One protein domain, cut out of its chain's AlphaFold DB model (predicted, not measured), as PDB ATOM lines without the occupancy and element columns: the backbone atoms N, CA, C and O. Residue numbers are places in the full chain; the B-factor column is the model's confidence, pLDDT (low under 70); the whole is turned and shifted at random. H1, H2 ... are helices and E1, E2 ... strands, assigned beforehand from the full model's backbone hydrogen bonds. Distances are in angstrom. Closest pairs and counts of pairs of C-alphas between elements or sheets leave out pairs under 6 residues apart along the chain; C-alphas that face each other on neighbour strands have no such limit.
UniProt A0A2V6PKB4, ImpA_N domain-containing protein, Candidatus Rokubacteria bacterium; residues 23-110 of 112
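Overview. This is residues 23 to 110 of the 112 residues of the protein "ImpA_N domain-containing protein" of Candidatus Rokubacteria bacterium (UniProt A0A2V6PKB4). A small up-and-down bundle of three helices, H1, H2 and H3, each running against the one before, has a thin strand hairpin, E1 and E2, reaching out at one end, its residues 41 to 46 sticking out. The long helix H4 folds back along H3, and its far part with the last residues, 101 to 110, sticks out away from the hairpin. The 88 printed residues hold four named helices and two named strands, in the order H1 E1 E2 H2 H3 H4; E1 and E2 are antiparallel and the class is mostly helix. The whole is loose, with a radius of gyration of the C-alphas of 16.3 A, and elongated, spanning 62 by 31 by 20 A.

Arrangement. H1, residues 25 to 35, touches H2, residues 54 to 67, at a shallow tilt of 28 degrees, opposite ways; their closest C-alphas, of Ala 33 and Val 57, are 5.9 A apart. In the hairpin of E1, residues 40 to 42, and E2, residues 45 to 47, N 42 and O 45 are 2.9 A apart, within hydrogen-bond range. H3, residues 71 to 85, is the hub: it touches H1 with residues 73 to 76 alone, closest at the C-alphas of Ala 34 and His 76, 7.1 A. H2 and H3 form a helical hairpin at 36 degrees, only just a steep tilt, with the C-alphas of Trp 54 and Ala 80 closest at 4.8 A. H3 and H4, residues 87 to 108, form another at a shallow tilt of 13 degrees, closest at Thr 82 and Gly 89, C-alphas 4.2 A apart. H4 is apart from H1 and H2. Every O i to N i+4 pair is within hydrogen-bond range in H1 and H3, against 9 of 10 in H2 and 9 of 18 in H4.

Along the chain. H1 begins at C-alpha 25 (100.845, 136.713, 134.417) and is 15.5 A long. E1 and E2 have three residues each. H2 is 20.2 A long, H3 20.4 A, and H4 34.5 A, ending at C-alpha 108 (122.341, 126.456, 115.411).

Size, cuts and confidence. The C-alphas of Glu 44 and Gly 110, the two farthest apart, are 61.8 A from each other. The printed part has no cut, and no link is long. The model's pLDDT is under 70 at residues 86 to 110.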
ATOM      1  N   HIS A  23     107.321 136.458 131.391       77.56
ATOM      2  CA  HIS A  23     106.828 137.566 132.210       77.56
ATOM      3  C   HIS A  23     105.302 137.743 132.110       77.56
ATOM      4  O   HIS A  23     104.762 138.721 132.624       77.56
ATOM      5  N   ASP A  24     104.597 136.841 131.421       85.00
ATOM      6  CA  ASP A  24     103.137 136.869 131.331       85.00
ATOM      7  C   ASP A  24     102.539 136.365 132.654       85.00
ATOM      8  O   ASP A  24     102.949 135.332 133.189       85.00
ATOM      9  N   LEU A  25     101.538 137.080 133.176       87.06
ATOM     10  CA  LEU A  25     100.845 136.713 134.417       87.06
ATOM     11  C   LEU A  25     100.285 135.284 134.368       87.06
ATOM     12  O   LEU A  25     100.253 134.605 135.389       87.06
ATOM     13  N   SER A  26      99.937 134.792 133.178       84.69
ATOM     14  CA  SER A  26      99.450 133.428 132.966       84.69
ATOM     15  C   SER A  26     100.471 132.362 133.400       84.69
ATOM     16  O   SER A  26     100.082 131.298 133.879       84.69
ATOM     17  N   PHE A  27     101.778 132.626 133.250       84.12
ATOM     18  CA  PHE A  27     102.835 131.722 133.725       84.12
ATOM     19  C   PHE A  27     102.944 131.729 135.246       84.12
ATOM     20  O   PHE A  27     103.084 130.669 135.852       84.12
ATOM     21  N   PHE A  28     102.844 132.907 135.861       87.50
ATOM     22  CA  PHE A  28     102.837 133.030 137.316       87.50
ATOM     23  C   PHE A  28     101.630 132.307 137.926       87.50
ATOM     24  O   PHE A  28     101.775 131.562 138.891       87.50
ATOM     25  N   GLU A  29     100.450 132.453 137.320       90.00
ATOM     26  CA  GLU A  29      99.242 131.740 137.738       90.00
ATOM     27  C   GLU A  29      99.386 130.219 137.625       90.00
ATOM     28  O   GLU A  29      98.895 129.495 138.496       90.00
ATOM     29  N   LEU A  30     100.058 129.727 136.578       88.81
ATOM     30  CA  LEU A  30     100.359 128.305 136.425       88.81
ATOM     31  C   LEU A  30     101.326 127.808 137.510       88.81
ATOM     32  O   LEU A  30     101.070 126.756 138.098       88.81
ATOM     33  N   ASP A  31     102.404 128.548 137.785       87.25
ATOM     34  CA  ASP A  31     103.396 128.169 138.802       87.25
ATOM     35  C   ASP A  31     102.763 128.140 140.199       87.25
ATOM     36  O   ASP A  31     102.857 127.137 140.909       87.25
ATOM     37  N   GLU A  32     102.010 129.182 140.558       89.00
ATOM     38  CA  GLU A  32     101.279 129.248 141.827       89.00
ATOM     39  C   GLU A  32     100.240 128.130 141.948       89.00
ATOM     40  O   GLU A  32     100.143 127.474 142.987       89.00
ATOM     41  N   ALA A  33      99.493 127.846 140.876       88.50
ATOM     42  CA  ALA A  33      98.536 126.746 140.874       88.50
ATOM     43  C   ALA A  33      99.209 125.376 141.036       88.50
ATOM     44  O   ALA A  33      98.558 124.461 141.533       88.50
ATOM     45  N   ALA A  34     100.475 125.221 140.632       87.06
ATOM     46  CA  ALA A  34     101.222 123.967 140.686       87.06
ATOM     47  C   ALA A  34     102.071 123.779 141.958       87.06
ATOM     48  O   ALA A  34     102.546 122.664 142.204       87.06
ATOM     49  N   ARG A  35     102.269 124.828 142.768       85.50
ATOM     50  CA  ARG A  35     103.068 124.764 144.008       85.50
ATOM     51  C   ARG A  35     102.426 123.922 145.107       85.50
ATOM     52  O   ARG A  35     103.149 123.272 145.859       85.50
ATOM     53  N   GLY A  36     101.093 123.888 145.178       76.75
ATOM     54  CA  GLY A  36     100.385 123.274 146.307       76.75
ATOM     55  C   GLY A  36     100.748 123.957 147.630       76.75
ATOM     56  O   GLY A  36     101.385 125.013 147.638       76.75
ATOM     57  N   LYS A  37     100.354 123.376 148.767       77.88
ATOM     58  CA  LYS A  37     100.817 123.851 150.079       77.88
ATOM     59  C   LYS A  37     101.590 122.745 150.786       77.88
ATOM     60  O   LYS A  37     101.024 121.672 150.997       77.88
ATOM     61  N   PRO A  38     102.856 122.985 151.172       75.06
ATOM     62  CA  PRO A  38     103.592 122.025 151.981       75.06
ATOM     63  C   PRO A  38     102.935 121.881 153.357       75.06
ATOM     64  O   PRO A  38     102.166 122.747 153.781       75.06
ATOM     65  N   GLU A  39     103.265 120.803 154.066       81.31
ATOM     66  CA  GLU A  39     102.879 120.647 155.468       81.31
ATOM     67  C   GLU A  39     103.347 121.869 156.278       81.31
ATOM     68  O   GLU A  39     104.504 122.289 156.181       81.31
ATOM     69  N   GLN A  40     102.446 122.458 157.066       78.19
ATOM     70  CA  GLN A  40     102.747 123.615 157.909       78.19
ATOM     71  C   GLN A  40     102.487 123.281 159.369       78.19
ATOM     72  O   GLN A  40     101.403 122.829 159.733       78.19
ATOM     73  N   ARG A  41     103.455 123.576 160.236       78.38
ATOM     74  CA  ARG A  41     103.264 123.504 161.686       78.38
ATOM     75  C   ARG A  41     102.977 124.902 162.227       78.38
ATOM     76  O   ARG A  41     103.811 125.794 162.096       78.38
ATOM     77  N   ILE A  42     101.795 125.097 162.811       77.38
ATOM     78  CA  ILE A  42     101.374 126.360 163.430       77.38
ATOM     79  C   ILE A  42     101.166 126.096 164.922       77.38
ATOM     80  O   ILE A  42     100.167 125.499 165.321       77.38
ATOM     81  N   GLY A  43     102.128 126.519 165.745       83.00
ATOM     82  CA  GLY A  43     102.152 126.168 167.167       83.00
ATOM     83  C   GLY A  43     102.284 124.654 167.348       83.00
ATOM     84  O   GLY A  43     103.234 124.055 166.848       83.00
ATOM     85  N   GLU A  44     101.315 124.032 168.019       80.38
ATOM     86  CA  GLU A  44     101.249 122.572 168.195       80.38
ATOM     87  C   GLU A  44     100.418 121.855 167.113       80.38
ATOM     88  O   GLU A  44     100.435 120.629 167.032       80.38
ATOM     89  N   ALA A  45      99.713 122.593 166.247       73.88
ATOM     90  CA  ALA A  45      98.880 122.011 165.198       73.88
ATOM     91  C   ALA A  45      99.687 121.745 163.914       73.88
ATOM     92  O   ALA A  45     100.359 122.638 163.389       73.88
ATOM     93  N   ILE A  46      99.577 120.526 163.377       77.19
ATOM     94  CA  ILE A  46     100.129 120.140 162.070       77.19
ATOM     95  C   ILE A  46      99.019 120.268 161.023       77.19
ATOM     96  O   ILE A  46      98.003 119.578 161.105       77.19
ATOM     97  N   LYS A  47      99.206 121.147 160.035       75.56
ATOM     98  CA  LYS A  47      98.386 121.192 158.821       75.56
ATOM     99  C   LYS A  47      99.015 120.284 157.765       75.56
ATOM    100  O   LYS A  47     100.139 120.582 157.359       75.56
ATOM    101  N   PRO A  48      98.320 119.224 157.315       75.56
ATOM    102  CA  PRO A  48      98.836 118.329 156.287       75.56
ATOM    103  C   PRO A  48      99.070 119.073 154.969       75.56
ATOM    104  O   PRO A  48      98.484 120.130 154.727       75.56
ATOM    105  N   ALA A  49      99.930 118.514 154.119       78.44
ATOM    106  CA  ALA A  49     100.155 119.051 152.784       78.44
ATOM    107  C   ALA A  49      98.849 119.033 151.966       78.44
ATOM    108  O   ALA A  49      98.146 118.023 151.928       78.44
ATOM    109  N   GLU A  50      98.537 120.148 151.307       81.50
ATOM    110  CA  GLU A  50      97.429 120.233 150.353       81.50
ATOM    111  C   GLU A  50      98.000 120.097 148.944       81.50
ATOM    112  O   GLU A  50      98.813 120.922 148.505       81.50
ATOM    113  N   GLU A  51      97.571 119.059 148.226       79.94
ATOM    114  CA  GLU A  51      97.917 118.937 146.815       79.94
ATOM    115  C   GLU A  51      97.332 120.107 146.008       79.94
ATOM    116  O   GLU A  51      96.247 120.616 146.319       79.94
ATOM    117  N   PRO A  52      98.032 120.552 144.953       87.00
ATOM    118  CA  PRO A  52      97.484 121.543 144.052       87.00
ATOM    119  C   PRO A  52      96.258 121.007 143.302       87.00
ATOM    120  O   PRO A  52      96.096 119.808 143.082       87.00
ATOM    121  N   ASN A  53      95.390 121.916 142.852       88.62
ATOM    122  CA  ASN A  53      94.265 121.544 141.999       88.62
ATOM    123  C   ASN A  53      94.783 121.174 140.600       88.62
ATOM    124  O   ASN A  53      94.922 122.036 139.728       88.62
ATOM    125  N   TRP A  54      95.054 119.887 140.384       87.31
ATOM    126  CA  TRP A  54      95.620 119.371 139.137       87.31
ATOM    127  C   TRP A  54      94.758 119.671 137.909       87.31
ATOM    128  O   TRP A  54      95.302 120.011 136.861       87.31
ATOM    129  N   ALA A  55      93.429 119.673 138.041       87.69
ATOM    130  CA  ALA A  55      92.536 120.059 136.948       87.69
ATOM    131  C   ALA A  55      92.737 121.529 136.538       87.69
ATOM    132  O   ALA A  55      92.772 121.845 135.347       87.69
ATOM    133  N   LYS A  56      92.945 122.427 137.513       89.19
ATOM    134  CA  LYS A  56      93.284 123.834 137.251       89.19
ATOM    135  C   LYS A  56      94.656 123.963 136.582       89.19
ATOM    136  O   LYS A  56      94.779 124.709 135.613       89.19
ATOM    137  N   VAL A  57      95.663 123.224 137.055       89.81
ATOM    138  CA  VAL A  57      97.010 123.211 136.451       89.81
ATOM    139  C   VAL A  57      96.946 122.748 134.993       89.81
ATOM    140  O   VAL A  57      97.505 123.409 134.120       89.81
ATOM    141  N   ALA A  58      96.212 121.669 134.703       86.56
ATOM    142  CA  ALA A  58      96.040 121.167 133.343       86.56
ATOM    143  C   ALA A  58      95.337 122.184 132.431       86.56
ATOM    144  O   ALA A  58      95.738 122.350 131.279       86.56
ATOM    145  N   ALA A  59      94.301 122.872 132.919       88.19
ATOM    146  CA  ALA A  59      93.578 123.878 132.142       88.19
ATOM    147  C   ALA A  59      94.454 125.100 131.811       88.19
ATOM    148  O   ALA A  59      94.515 125.519 130.653       88.19
ATOM    149  N   LEU A  60      95.179 125.633 132.802       89.44
ATOM    150  CA  LEU A  60      96.102 126.759 132.612       89.44
ATOM    151  C   LEU A  60      97.237 126.397 131.646       89.44
ATOM    152  O   LEU A  60      97.540 127.156 130.724       89.44
ATOM    153  N   ALA A  61      97.821 125.208 131.809       87.25
ATOM    154  CA  ALA A  61      98.893 124.740 130.943       87.25
ATOM    155  C   ALA A  61      98.425 124.539 129.491       87.25
ATOM    156  O   ALA A  61      99.131 124.927 128.565       87.25
ATOM    157  N   GLN A  62      97.217 124.009 129.270       84.75
ATOM    158  CA  GLN A  62      96.635 123.904 127.927       84.75
ATOM    159  C   GLN A  62      96.428 125.279 127.282       84.75
ATOM    160  O   GLN A  62      96.811 125.474 126.130       84.75
ATOM    161  N   GLY A  63      95.882 126.252 128.020       85.12
ATOM    162  CA  GLY A  63      95.691 127.615 127.511       85.12
ATOM    163  C   GLY A  63      97.006 128.280 127.093       85.12
ATOM    164  O   GLY A  63      97.084 128.920 126.043       85.12
ATOM    165  N   LEU A  64      98.069 128.063 127.868       84.50
ATOM    166  CA  LEU A  64      99.415 128.514 127.523       84.50
ATOM    167  C   LEU A  64      99.983 127.764 126.311       84.50
ATOM    168  O   LEU A  64     100.499 128.418 125.408       84.50
ATOM    169  N   LEU A  65      99.812 126.440 126.218       79.88
ATOM    170  CA  LEU A  65     100.276 125.629 125.082       79.88
ATOM    171  C   LEU A  65      99.556 125.932 123.761       79.88
ATOM    172  O   LEU A  65     100.070 125.597 122.686       79.88
ATOM    173  N   VAL A  66      98.395 126.595 123.821       78.56
ATOM    174  CA  VAL A  66      97.685 127.180 122.671       78.56
ATOM    175  C   VAL A  66      98.303 128.509 122.230       78.56
ATOM    176  O   VAL A  66      98.220 128.821 121.045       78.56
ATOM    177  N   ARG A  67      99.045 129.222 123.083       78.06
ATOM    178  CA  ARG A  67      99.708 130.502 122.752       78.06
ATOM    179  C   ARG A  67     101.210 130.368 122.481       78.06
ATOM    180  O   ARG A  67     101.717 130.983 121.553       78.06
ATOM    181  N   THR A  68     101.905 129.550 123.261       76.44
ATOM    182  CA  THR A  68     103.358 129.338 123.210       76.44
ATOM    183  C   THR A  68     103.676 127.850 123.334       76.44
ATOM    184  O   THR A  68     102.875 127.082 123.854       76.44
ATOM    185  N   LYS A  69     104.809 127.400 122.809       74.06
ATOM    186  CA  LYS A  69     105.340 126.047 122.996       74.06
ATOM    187  C   LYS A  69     106.523 126.160 123.948       74.06
ATOM    188  O   LYS A  69     107.670 126.264 123.521       74.06
ATOM    189  N   ASP A  70     106.211 126.197 125.238       79.25
ATOM    190  CA  ASP A  70     107.179 126.324 126.324       79.25
ATOM    191  C   ASP A  70     107.280 125.004 127.103       79.25
ATOM    192  O   ASP A  70     106.275 124.427 127.537       79.25
ATOM    193  N   LEU A  71     108.514 124.532 127.298       76.00
ATOM    194  CA  LEU A  71     108.795 123.269 127.980       76.00
ATOM    195  C   LEU A  71     108.329 123.264 129.440       76.00
ATOM    196  O   LEU A  71     107.893 122.220 129.924       76.00
ATOM    197  N   ARG A  72     108.389 124.398 130.151       82.88
ATOM    198  CA  ARG A  72     107.918 124.499 131.543       82.88
ATOM    199  C   ARG A  72     106.423 124.229 131.600       82.88
ATOM    200  O   ARG A  72     105.974 123.420 132.409       82.88
ATOM    201  N   THR A  73     105.663 124.829 130.687       83.56
ATOM    202  CA  THR A  73     104.222 124.587 130.561       83.56
ATOM    203  C   THR A  73     103.924 123.118 130.256       83.56
ATOM    204  O   THR A  73     103.050 122.528 130.895       83.56
ATOM    205  N   GLY A  74     104.689 122.496 129.351       80.56
ATOM    206  CA  GLY A  74     104.574 121.065 129.047       80.56
ATOM    207  C   GLY A  74     104.829 120.163 130.263       80.56
ATOM    208  O   GLY A  74     104.089 119.206 130.499       80.56
ATOM    209  N   VAL A  75     105.819 120.497 131.098       84.31
ATOM    210  CA  VAL A  75     106.103 119.773 132.350       84.31
ATOM    211  C   VAL A  75     104.939 119.881 133.339       84.31
ATOM    212  O   VAL A  75     104.533 118.865 133.905       84.31
ATOM    213  N   HIS A  76     104.359 121.073 133.522       86.62
ATOM    214  CA  HIS A  76     103.189 121.244 134.389       86.62
ATOM    215  C   HIS A  76     101.977 120.452 133.892       86.62
ATOM    216  O   HIS A  76     101.320 119.792 134.700       86.62
ATOM    217  N   LEU A  77     101.711 120.461 132.579       83.81
ATOM    218  CA  LEU A  77     100.624 119.676 131.991       83.81
ATOM    219  C   LEU A  77     100.832 118.176 132.235       83.81
ATOM    220  O   LEU A  77      99.932 117.498 132.713       83.81
ATOM    221  N   THR A  78     102.037 117.672 131.977       81.44
ATOM    222  CA  THR A  78     102.399 116.259 132.183       81.44
ATOM    223  C   THR A  78     102.198 115.832 133.627       81.44
ATOM    224  O   THR A  78     101.622 114.779 133.898       81.44
ATOM    225  N   ARG A  79     102.648 116.662 134.575       84.38
ATOM    226  CA  ARG A  79     102.480 116.398 136.003       84.38
ATOM    227  C   ARG A  79     100.999 116.357 136.374       84.38
ATOM    228  O   ARG A  79     100.569 115.389 136.989       84.38
ATOM    229  N   ALA A  80     100.217 117.345 135.940       85.38
ATOM    230  CA  ALA A  80      98.781 117.380 136.191       85.38
ATOM    231  C   ALA A  80      98.056 116.150 135.627       85.38
ATOM    232  O   ALA A  80      97.290 115.513 136.344       85.38
ATOM    233  N   LEU A  81      98.356 115.755 134.388       81.56
ATOM    234  CA  LEU A  81      97.767 114.565 133.773       81.56
ATOM    235  C   LEU A  81      98.225 113.273 134.438       81.56
ATOM    236  O   LEU A  81      97.441 112.343 134.552       81.56
ATOM    237  N   THR A  82      99.461 113.208 134.928       82.69
ATOM    238  CA  THR A  82      99.937 112.036 135.674       82.69
ATOM    239  C   THR A  82      99.182 111.878 136.996       82.69
ATOM    240  O   THR A  82      98.818 110.764 137.360       82.69
ATOM    241  N   HIS A  83      98.900 112.983 137.693       82.81
ATOM    242  CA  HIS A  83      98.104 112.968 138.925       82.81
ATOM    243  C   HIS A  83      96.615 112.674 138.677       82.81
ATOM    244  O   HIS A  83      95.966 112.085 139.537       82.81
ATOM    245  N   MET A  84      96.069 113.074 137.526       81.50
ATOM    246  CA  MET A  84      94.651 112.875 137.198       81.50
ATOM    247  C   MET A  84      94.359 111.512 136.560       81.50
ATOM    248  O   MET A  84      93.392 110.857 136.937       81.50
ATOM    249  N   ASP A  85      95.201 111.085 135.616       74.19
ATOM    250  CA  ASP A  85      94.941 109.956 134.716       74.19
ATOM    251  C   ASP A  85      95.973 108.811 134.867       74.19
ATOM    252  O   ASP A  85      95.838 107.765 134.231       74.19
ATOM    253  N   GLY A  86      97.009 108.969 135.702       68.56
ATOM    254  CA  GLY A  86      98.057 107.961 135.915       68.56
ATOM    255  C   GLY A  86      99.105 107.900 134.791       68.56
ATOM    256  O   GLY A  86      99.435 108.905 134.165       68.56
ATOM    257  N   ILE A  87      99.662 106.709 134.522       56.88
ATOM    258  CA  ILE A  87     100.765 106.485 133.554       56.88
ATOM    259  C   ILE A  87     100.518 107.072 132.142       56.88
ATOM    260  O   ILE A  87     101.477 107.584 131.559       56.88
ATOM    261  N   PRO A  88      99.292 107.084 131.580       60.88
ATOM    262  CA  PRO A  88      99.020 107.746 130.300       60.88
ATOM    263  C   PRO A  88      99.376 109.244 130.267       60.88
ATOM    264  O   PRO A  88      99.765 109.754 129.217       60.88
ATOM    265  N   GLY A  89      99.321 109.942 131.408       54.03
ATOM    266  CA  GLY A  89      99.689 111.357 131.517       54.03
ATOM    267  C   GLY A  89     101.189 111.636 131.346       54.03
ATOM    268  O   GLY A  89     101.565 112.747 130.974       54.03
ATOM    269  N   LEU A  90     102.046 110.627 131.542       52.62
ATOM    270  CA  LEU A  90     103.505 110.739 131.429       52.62
ATOM    271  C   LEU A  90     103.980 110.839 129.967       52.62
ATOM    272  O   LEU A  90     104.990 111.488 129.683       52.62
ATOM    273  N   ALA A  91     103.245 110.231 129.029       53.94
ATOM    274  CA  ALA A  91     103.601 110.214 127.607       53.94
ATOM    275  C   ALA A  91     103.566 111.616 126.964       53.94
ATOM    276  O   ALA A  91     104.334 111.890 126.041       53.94
ATOM    277  N   VAL A  92     102.747 112.523 127.507       55.00
ATOM    278  CA  VAL A  92     102.618 113.921 127.059       55.00
ATOM    279  C   VAL A  92     103.926 114.706 127.234       55.00
ATOM    280  O   VAL A  92     104.326 115.448 126.342       55.00
ATOM    281  N   GLY A  93     104.645 114.507 128.343       51.50
ATOM    282  CA  GLY A  93     105.859 115.281 128.647       51.50
ATOM    283  C   GLY A  93     107.130 114.774 127.989       51.50
ATOM    284  O   GLY A  93     108.068 115.542 127.769       51.50
ATOM    285  N   ALA A  94     107.175 113.482 127.667       49.03
ATOM    286  CA  ALA A  94     108.333 112.867 127.028       49.03
ATOM    287  C   ALA A  94     108.484 113.306 125.559       49.03
ATOM    288  O   ALA A  94     109.608 113.497 125.094       49.03
ATOM    289  N   HIS A  95     107.372 113.523 124.846       50.59
ATOM    290  CA  HIS A  95     107.403 113.905 123.431       50.59
ATOM    291  C   HIS A  95     107.864 115.362 123.212       50.59
ATOM    292  O   HIS A  95     108.659 115.630 122.311       50.59
ATOM    293  N   GLU A  96     107.459 116.292 124.084       48.75
ATOM    294  CA  GLU A  96     107.904 117.699 124.045       48.75
ATOM    295  C   GLU A  96     109.425 117.837 124.235       48.75
ATOM    296  O   GLU A  96     110.099 118.597 123.532       48.75
ATOM    297  N   ARG A  97     110.004 117.046 125.152       48.12
ATOM    298  CA  ARG A  97     111.448 117.046 125.436       48.12
ATOM    299  C   ARG A  97     112.286 116.585 124.244       48.12
ATOM    300  O   ARG A  97     113.339 117.168 123.988       48.12
ATOM    301  N   ALA A  98     111.829 115.558 123.528       46.69
ATOM    302  CA  ALA A  98     112.536 115.031 122.365       46.69
ATOM    303  C   ALA A  98     112.547 116.045 121.206       46.69
ATOM    304  O   ALA A  98     113.584 116.270 120.585       46.69
ATOM    305  N   ARG A  99     111.427 116.741 120.970       48.00
ATOM    306  CA  ARG A  99     111.298 117.666 119.835       48.00
ATOM    307  C   ARG A  99     111.985 119.018 120.053       48.00
ATOM    308  O   ARG A  99     112.523 119.586 119.102       48.00
ATOM    309  N   ALA A 100     112.016 119.527 121.287       50.62
ATOM    310  CA  ALA A 100     112.785 120.730 121.611       50.62
ATOM    311  C   ALA A 100     114.299 120.500 121.445       50.62
ATOM    312  O   ALA A 100     114.999 121.368 120.922       50.62
ATOM    313  N   ALA A 101     114.797 119.317 121.822       48.03
ATOM    314  CA  ALA A 101     116.206 118.957 121.668       48.03
ATOM    315  C   ALA A 101     116.640 118.864 120.192       48.03
ATOM    316  O   ALA A 101     117.721 119.346 119.845       48.03
ATOM    317  N   ASP A 102     115.789 118.322 119.314       47.25
ATOM    318  CA  ASP A 102     116.084 118.225 117.877       47.25
ATOM    319  C   ASP A 102     116.087 119.593 117.175       47.25
ATOM    320  O   ASP A 102     116.846 119.813 116.230       47.25
ATOM    321  N   ARG A 103     115.297 120.565 117.649       46.22
ATOM    322  CA  ARG A 103     115.210 121.894 117.018       46.22
ATOM    323  C   ARG A 103     116.236 122.913 117.504       46.22
ATOM    324  O   ARG A 103     116.662 123.730 116.693       46.22
ATOM    325  N   PHE A 104     116.686 122.847 118.760       45.78
ATOM    326  CA  PHE A 104     117.846 123.638 119.205       45.78
ATOM    327  C   PHE A 104     119.119 123.263 118.434       45.78
ATOM    328  O   PHE A 104     119.938 124.132 118.149       45.78
ATOM    329  N   ARG A 105     119.257 121.989 118.041       42.38
ATOM    330  CA  ARG A 105     120.358 121.517 117.192       42.38
ATOM    331  C   ARG A 105     120.279 122.098 115.775       42.38
ATOM    332  O   ARG A 105     121.244 122.687 115.311       42.38
ATOM    333  N   ASN A 106     119.110 122.028 115.139       43.69
ATOM    334  CA  ASN A 106     118.925 122.499 113.760       43.69
ATOM    335  C   ASN A 106     118.867 124.036 113.619       43.69
ATOM    336  O   ASN A 106     119.145 124.566 112.550       43.69
ATOM    337  N   GLY A 107     118.515 124.768 114.681       39.72
ATOM    338  CA  GLY A 107     118.555 126.237 114.696       39.72
ATOM    339  C   GLY A 107     119.968 126.822 114.817       39.72
ATOM    340  O   GLY A 107     120.176 127.973 114.445       39.72
ATOM    341  N   ALA A 108     120.941 126.042 115.304       42.38
ATOM    342  CA  ALA A 108     122.341 126.456 115.411       42.38
ATOM    343  C   ALA A 108     123.131 126.275 114.098       42.38
ATOM    344  O   ALA A 108     124.148 126.934 113.906       42.38
ATOM    345  N   GLU A 109     122.659 125.427 113.179       41.84
ATOM    346  CA  GLU A 109     123.324 125.153 111.893       41.84
ATOM    347  C   GLU A 109     122.943 126.149 110.779       41.84
ATOM    348  O   GLU A 109     123.575 126.173 109.728       41.84
ATOM    349  N   GLY A 110     121.936 127.004 111.001       41.44
ATOM    350  CA  GLY A 110     121.446 127.988 110.023       41.44
ATOM    351  C   GLY A 110     122.039 129.398 110.139       41.44
ATOM    352  O   GLY A 110     121.519 130.317 109.512       41.44
TER     353      GLY A 110